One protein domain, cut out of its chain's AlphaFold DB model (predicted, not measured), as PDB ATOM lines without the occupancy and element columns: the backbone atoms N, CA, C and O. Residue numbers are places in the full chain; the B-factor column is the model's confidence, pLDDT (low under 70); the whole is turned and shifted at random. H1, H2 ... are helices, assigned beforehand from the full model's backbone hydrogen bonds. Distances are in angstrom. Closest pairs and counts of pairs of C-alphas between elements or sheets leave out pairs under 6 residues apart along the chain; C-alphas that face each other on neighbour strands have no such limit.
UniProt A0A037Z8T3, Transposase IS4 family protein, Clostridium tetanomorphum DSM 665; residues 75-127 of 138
ATOM      1  N   ARG A  75     199.164 286.958 358.704       58.56
ATOM      2  CA  ARG A  75     200.611 286.723 358.626       58.56
ATOM      3  C   ARG A  75     201.023 286.884 357.157       58.56
ATOM      4  O   ARG A  75     201.319 285.905 356.486       58.56
ATOM      5  N   ILE A  76     201.088 288.123 356.667       55.16
ATOM      6  CA  ILE A  76     201.759 288.497 355.416       55.16
ATOM      7  C   ILE A  76     203.272 288.413 355.662       55.16
ATOM      8  O   ILE A  76     204.007 289.379 355.502       55.16
ATOM      9  N   LYS A  77     203.752 287.278 356.178       50.19
ATOM     10  CA  LYS A  77     205.188 287.013 356.256       50.19
ATOM     11  C   LYS A  77     205.714 286.579 354.892       50.19
ATOM     12  O   LYS A  77     206.861 286.869 354.599       50.19
ATOM     13  N   GLN A  78     204.850 285.986 354.066       52.12
ATOM     14  CA  GLN A  78     205.002 285.751 352.632       52.12
ATOM     15  C   GLN A  78     203.586 285.579 352.072       52.12
ATOM     16  O   GLN A  78     202.838 284.727 352.552       52.12
ATOM     17  N   CYS A  79     203.173 286.404 351.107       56.12
ATOM     18  CA  CYS A  79     202.026 286.030 350.285       56.12
ATOM     19  C   CYS A  79     202.365 284.678 349.653       56.12
ATOM     20  O   CYS A  79     203.445 284.558 349.083       56.12
ATOM     21  N   ILE A  80     201.472 283.688 349.759       57.62
ATOM     22  CA  ILE A  80     201.675 282.379 349.110       57.62
ATOM     23  C   ILE A  80     201.955 282.583 347.611       57.62
ATOM     24  O   ILE A  80     202.832 281.929 347.071       57.62
ATOM     25  N   ASP A  81     201.308 283.589 347.006       59.22
ATOM     26  CA  ASP A  81     201.594 284.085 345.661       59.22
ATOM     27  C   ASP A  81     201.371 285.605 345.573       59.22
ATOM     28  O   ASP A  81     200.466 286.147 346.215       59.22
ATOM     29  N   TYR A  82     202.120 286.298 344.709       73.00
ATOM     30  CA  TYR A  82     201.960 287.739 344.430       73.00
ATOM     31  C   TYR A  82     200.810 288.063 343.457       73.00
ATOM     32  O   TYR A  82     200.685 289.186 342.967       73.00
ATOM     33  N   ASN A  83     199.942 287.091 343.169       82.44
ATOM     34  CA  ASN A  83     198.785 287.294 342.307       82.44
ATOM     35  C   ASN A  83     197.719 288.154 343.015       82.44
ATOM     36  O   ASN A  83     197.339 287.899 344.161       82.44
ATOM     37  N   LYS A  84     197.159 289.136 342.294       82.94
ATOM     38  CA  LYS A  84     196.049 289.990 342.750       82.94
ATOM     39  C   LYS A  84     194.875 289.173 343.298       82.94
ATOM     40  O   LYS A  84     194.226 289.612 344.245       82.94
ATOM     41  N   ASN A  85     194.592 288.001 342.724       83.25
ATOM     42  CA  ASN A  85     193.520 287.133 343.212       83.25
ATOM     43  C   ASN A  85     193.856 286.488 344.566       83.25
ATOM     44  O   ASN A  85     193.033 286.512 345.478       83.25
ATOM     45  N   SER A  86     195.085 285.995 344.730       79.38
ATOM     46  CA  SER A  86     195.556 285.389 345.980       79.38
ATOM     47  C   SER A  86     195.525 286.394 347.134       79.38
ATOM     48  O   SER A  86     195.076 286.065 348.230       79.38
ATOM     49  N   ILE A  87     195.889 287.653 346.871       82.38
ATOM     50  CA  ILE A  87     195.798 288.742 347.855       82.38
ATOM     51  C   ILE A  87     194.336 289.025 348.238       82.38
ATOM     52  O   ILE A  87     194.022 289.150 349.422       82.38
ATOM     53  N   LYS A  88     193.421 289.094 347.259       85.19
ATOM     54  CA  LYS A  88     191.985 289.295 347.530       85.19
ATOM     55  C   LYS A  88     191.422 288.187 348.415       85.19
ATOM     56  O   LYS A  88     190.754 288.487 349.400       85.19
ATOM     57  N   ILE A  89     191.722 286.930 348.090       86.69
ATOM     58  CA  ILE A  89     191.266 285.770 348.862       86.69
ATOM     59  C   ILE A  89     191.805 285.834 350.293       86.69
ATOM     60  O   ILE A  89     191.038 285.655 351.231       86.69
ATOM     61  N   GLN A  90     193.083 286.169 350.491       80.88
ATOM     62  CA  GLN A  90     193.656 286.319 351.834       80.88
ATOM     63  C   GLN A  90     192.933 287.389 352.661       80.88
ATOM     64  O   GLN A  90     192.621 287.157 353.831       80.88
ATOM     65  N   ILE A  91     192.625 288.540 352.054       84.00
ATOM     66  CA  ILE A  91     191.871 289.611 352.713       84.00
ATOM     67  C   ILE A  91     190.462 289.129 353.073       84.00
ATOM     68  O   ILE A  91     190.047 289.288 354.221       84.00
ATOM     69  N   TYR A  92     189.741 288.501 352.138       87.50
ATOM     70  CA  TYR A  92     188.398 287.981 352.402       87.50
ATOM     71  C   TYR A  92     188.397 286.924 353.509       87.50
ATOM     72  O   TYR A  92     187.587 287.011 354.429       87.50
ATOM     73  N   THR A  93     189.345 285.989 353.497       84.75
ATOM     74  CA  THR A  93     189.476 284.974 354.548       84.75
ATOM     75  C   THR A  93     189.759 285.604 355.912       84.75
ATOM     76  O   THR A  93     189.149 285.210 356.905       84.75
ATOM     77  N   ALA A  94     190.617 286.626 355.993       83.12
ATOM     78  CA  ALA A  94     190.868 287.328 357.254       83.12
ATOM     79  C   ALA A  94     189.628 288.058 357.790       83.12
ATOM     80  O   ALA A  94     189.400 288.063 359.002       83.12
ATOM     81  N   LEU A  95     188.813 288.637 356.903       87.19
ATOM     82  CA  LEU A  95     187.539 289.263 357.267       87.19
ATOM     83  C   LEU A  95     186.520 288.232 357.770       87.19
ATOM     84  O   LEU A  95     185.872 288.463 358.790       87.19
ATOM     85  N   ILE A  96     186.423 287.075 357.110       89.38
ATOM     86  CA  ILE A  96     185.543 285.974 357.530       89.38
ATOM     87  C   ILE A  96     185.958 285.455 358.913       89.38
ATOM     88  O   ILE A  96     185.122 285.351 359.809       89.38
ATOM     89  N   ILE A  97     187.253 285.199 359.133       86.00
ATOM     90  CA  ILE A  97     187.777 284.756 360.435       86.00
ATOM     91  C   ILE A  97     187.487 285.795 361.525       86.00
ATOM     92  O   ILE A  97     187.116 285.429 362.640       86.00
ATOM     93  N   TYR A  98     187.626 287.088 361.218       85.69
ATOM     94  CA  TYR A  98     187.284 288.153 362.157       85.69
ATOM     95  C   TYR A  98     185.816 288.080 362.591       85.69
ATOM     96  O   TYR A  98     185.541 288.078 363.792       85.69
ATOM     97  N   MET A  99     184.890 287.981 361.630       88.19
ATOM     98  CA  MET A  99     183.457 287.847 361.915       88.19
ATOM     99  C   MET A  99     183.155 286.599 362.742       88.19
ATOM    100  O   MET A  99     182.435 286.688 363.732       88.19
ATOM    101  N   LEU A 100     183.742 285.454 362.392       87.94
ATOM    102  CA  LEU A 100     183.544 284.207 363.134       87.94
ATOM    103  C   LEU A 100     183.991 284.332 364.593       87.94
ATOM    104  O   LEU A 100     183.255 283.947 365.495       87.94
ATOM    105  N   ILE A 101     185.167 284.911 364.846       84.56
ATOM    106  CA  ILE A 101     185.668 285.111 366.213       84.56
ATOM    107  C   ILE A 101     184.805 286.130 366.968       84.56
ATOM    108  O   ILE A 101     184.609 285.987 368.176       84.56
ATOM    109  N   TYR A 102     184.290 287.148 366.277       86.19
ATOM    110  CA  TYR A 102     183.380 288.127 366.866       86.19
ATOM    111  C   TYR A 102     182.078 287.465 367.335       86.19
ATOM    112  O   TYR A 102     181.732 287.583 368.511       86.19
ATOM    113  N   ILE A 103     181.429 286.688 366.462       87.81
ATOM    114  CA  ILE A 103     180.210 285.931 366.786       87.81
ATOM    115  C   ILE A 103     180.491 284.918 367.899       87.81
ATOM    116  O   ILE A 103     179.745 284.836 368.869       87.81
ATOM    117  N   LEU A 104     181.601 284.179 367.817       85.00
ATOM    118  CA  LEU A 104     181.998 283.212 368.843       85.00
ATOM    119  C   LEU A 104     182.137 283.873 370.219       85.00
ATOM    120  O   LEU A 104     181.707 283.323 371.231       85.00
ATOM    121  N   LYS A 105     182.725 285.072 370.266       83.81
ATOM    122  CA  LYS A 105     182.856 285.840 371.504       83.81
ATOM    123  C   LYS A 105     181.492 286.262 372.055       83.81
ATOM    124  O   LYS A 105     181.306 286.227 373.272       83.81
ATOM    125  N   GLU A 106     180.575 286.660 371.181       85.19
ATOM    126  CA  GLU A 106     179.215 287.051 371.550       85.19
ATOM    127  C   GLU A 106     178.424 285.864 372.120       85.19
ATOM    128  O   GLU A 106     177.864 285.967 373.211       85.19
ATOM    129  N   VAL A 107     178.485 284.707 371.454       86.69
ATOM    130  CA  VAL A 107     177.828 283.461 371.885       86.69
ATOM    131  C   VAL A 107     178.380 282.964 373.222       86.69
ATOM    132  O   VAL A 107     177.616 282.635 374.126       86.69
ATOM    133  N   LEU A 108     179.707 282.939 373.383       82.50
ATOM    134  CA  LEU A 108     180.349 282.438 374.601       82.50
ATOM    135  C   LEU A 108     180.356 283.459 375.761       82.50
ATOM    136  O   LEU A 108     180.811 283.131 376.855       82.50
ATOM    137  N   LYS A 109     179.898 284.703 375.539       79.56
ATOM    138  CA  LYS A 109     179.891 285.820 376.514       79.56
ATOM    139  C   LYS A 109     181.222 286.035 377.251       79.56
ATOM    140  O   LYS A 109     181.259 286.533 378.380       79.56
ATOM    141  N   VAL A 110     182.348 285.681 376.630       76.25
ATOM    142  CA  VAL A 110     183.655 285.736 377.297       76.25
ATOM    143  C   VAL A 110     184.188 287.168 377.279       76.25
ATOM    144  O   VAL A 110     184.344 287.788 376.225       76.25
ATOM    145  N   LYS A 111     184.567 287.691 378.452       70.75
ATOM    146  CA  LYS A 111     185.203 289.018 378.598       70.75
ATOM    147  C   LYS A 111     186.667 289.066 378.127       70.75
ATOM    148  O   LYS A 111     187.352 290.066 378.324       70.75
ATOM    149  N   THR A 112     187.187 288.003 377.517       72.69
ATOM    150  CA  THR A 112     188.590 287.934 377.102       72.69
ATOM    151  C   THR A 112     188.869 288.794 375.865       72.69
ATOM    152  O   THR A 112     187.999 289.111 375.044       72.69
ATOM    153  N   SER A 113     190.130 289.215 375.737       76.31
ATOM    154  CA  SER A 113     190.608 289.939 374.557       76.31
ATOM    155  C   SER A 113     190.551 289.038 373.322       76.31
ATOM    156  O   SER A 113     190.945 287.872 373.378       76.31
ATOM    157  N   MET A 114     190.118 289.594 372.188       73.69
ATOM    158  CA  MET A 114     189.977 288.879 370.912       73.69
ATOM    159  C   MET A 114     191.287 288.209 370.467       73.69
ATOM    160  O   MET A 114     191.282 287.125 369.886       73.69
ATOM    161  N   LEU A 115     192.430 288.808 370.817       74.06
ATOM    162  CA  LEU A 115     193.755 288.250 370.550       74.06
ATOM    163  C   LEU A 115     194.041 286.974 371.355       74.06
ATOM    164  O   LEU A 115     194.694 286.074 370.833       74.06
ATOM    165  N   LYS A 116     193.551 286.869 372.600       76.38
ATOM    166  CA  LYS A 116     193.724 285.658 373.421       76.38
ATOM    167  C   LYS A 116     192.946 284.489 372.822       76.38
ATOM    168  O   LYS A 116     193.523 283.427 372.639       76.38
ATOM    169  N   ILE A 117     191.689 284.719 372.434       78.44
ATOM    170  CA  ILE A 117     190.849 283.712 371.763       78.44
ATOM    171  C   ILE A 117     191.524 283.241 370.471       78.44
ATOM    172  O   ILE A 117     191.698 282.048 370.258       78.44
ATOM    173  N   THR A 118     192.000 284.182 369.651       77.88
ATOM    174  CA  THR A 118     192.672 283.840 368.390       77.88
ATOM    175  C   THR A 118     193.953 283.028 368.614       77.88
ATOM    176  O   THR A 118     194.244 282.123 367.839       77.88
ATOM    177  N   LYS A 119     194.725 283.320 369.674       77.31
ATOM    178  CA  LYS A 119     195.917 282.537 370.045       77.31
ATOM    179  C   LYS A 119     195.566 281.125 370.513       77.31
ATOM    180  O   LYS A 119     196.229 280.192 370.084       77.31
ATOM    181  N   ILE A 120     194.536 280.976 371.346       80.44
ATOM    182  CA  ILE A 120     194.069 279.668 371.833       80.44
ATOM    183  C   ILE A 120     193.611 278.807 370.655       80.44
ATOM    184  O   ILE A 120     194.058 277.673 370.528       80.44
ATOM    185  N   ILE A 121     192.790 279.366 369.759       79.25
ATOM    186  CA  ILE A 121     192.335 278.675 368.545       79.25
ATOM    187  C   ILE A 121     193.533 278.258 367.689       79.25
ATOM    188  O   ILE A 121     193.615 277.111 367.275       79.25
ATOM    189  N   LYS A 122     194.495 279.162 367.464       77.12
ATOM    190  CA  LYS A 122     195.707 278.843 366.700       77.12
ATOM    191  C   LYS A 122     196.524 277.717 367.344       77.12
ATOM    192  O   LYS A 122     196.944 276.841 366.606       77.12
ATOM    193  N   SER A 123     196.720 277.723 368.667       76.81
ATOM    194  CA  SER A 123     197.448 276.654 369.381       76.81
ATOM    195  C   SER A 123     196.746 275.305 369.237       76.81
ATOM    196  O   SER A 123     197.372 274.342 368.824       76.81
ATOM    197  N   ASN A 124     195.430 275.266 369.472       79.81
ATOM    198  CA  ASN A 124     194.649 274.026 369.400       79.81
ATOM    199  C   ASN A 124     194.560 273.458 367.975       79.81
ATOM    200  O   ASN A 124     194.572 272.246 367.790       79.81
ATOM    201  N   ILE A 125     194.447 274.324 366.960       72.56
ATOM    202  CA  ILE A 125     194.433 273.884 365.559       72.56
ATOM    203  C   ILE A 125     195.813 273.361 365.153       72.56
ATOM    204  O   ILE A 125     195.878 272.331 364.491       72.56
ATOM    205  N   LEU A 126     196.893 274.046 365.556       64.19
ATOM    206  CA  LEU A 126     198.261 273.648 365.217       64.19
ATOM    207  C   LEU A 126     198.619 272.273 365.790       64.19
ATOM    208  O   LEU A 126     199.134 271.445 365.047       64.19
ATOM    209  N   GLU A 127     198.250 272.013 367.048       61.25
ATOM    210  CA  GLU A 127     198.466 270.717 367.709       61.25
ATOM    211  C   GLU A 127     197.817 269.546 366.949       61.25
ATOM    212  O   GLU A 127     198.435 268.500 366.821       61.25
TER     213      GLU A 127
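Overview. This is residues 75 to 127 of the 138 residues of the protein "Transposase IS4 family protein" of Clostridium tetanomorphum DSM 665 (UniProt A0A037Z8T3). Picture one long helix, H1, with a shorter helix, H2, set nearly at right angles to it: a five-residue link folds the chain back so that the first turns of H2 pack on H1 near its later end, and the rest of H2 points away, with residues 122 to 127 sticking out. At the other end of H1, the unnamed residues 75 to 83 fold back as a hook. The printed part has 53 residues with two named helices, H1 then H2, and no named strand; the class is all helix. The whole is loose and elongated, with a radius of gyration of the C-alphas of 13.4 A and spans of 39 by 23 by 15 A.

Arrangement. Start from H1, residues 84 to 108, and look at residues 101 to 105, the part with which it touches H2, residues 114 to 127. On H2 the touching part is residues 114 to 118. The closest C-alphas of the two helices are those of Ile 101 and Met 114, 7.4 A apart. Their lines are only just about perpendicular, at 73 degrees, and their centres are 14.4 A apart. In H1 and H2 every O i to N i+4 pair is within hydrogen-bond range.

Along the chain. Find C-alpha 84 at (196.049, 289.990, 342.750); from there H1 runs 36.3 A to C-alpha 108 at (180.349, 282.438, 374.601). H2 measures 20.3 A from its first to its last C-alpha and ends at C-alpha 127, at (198.466, 270.717, 367.709).

Size, cuts and confidence. The two C-alphas farthest apart are those of Asn 83 and Lys 109, at 39.1 A. Residues 81 to 86 and 106 to 112 also stand free. The printed part has no cut, and the link from H1 to H2 is tight. The model's confidence is low, with pLDDT under 70, at residues 75 to 81 and 126 to 127.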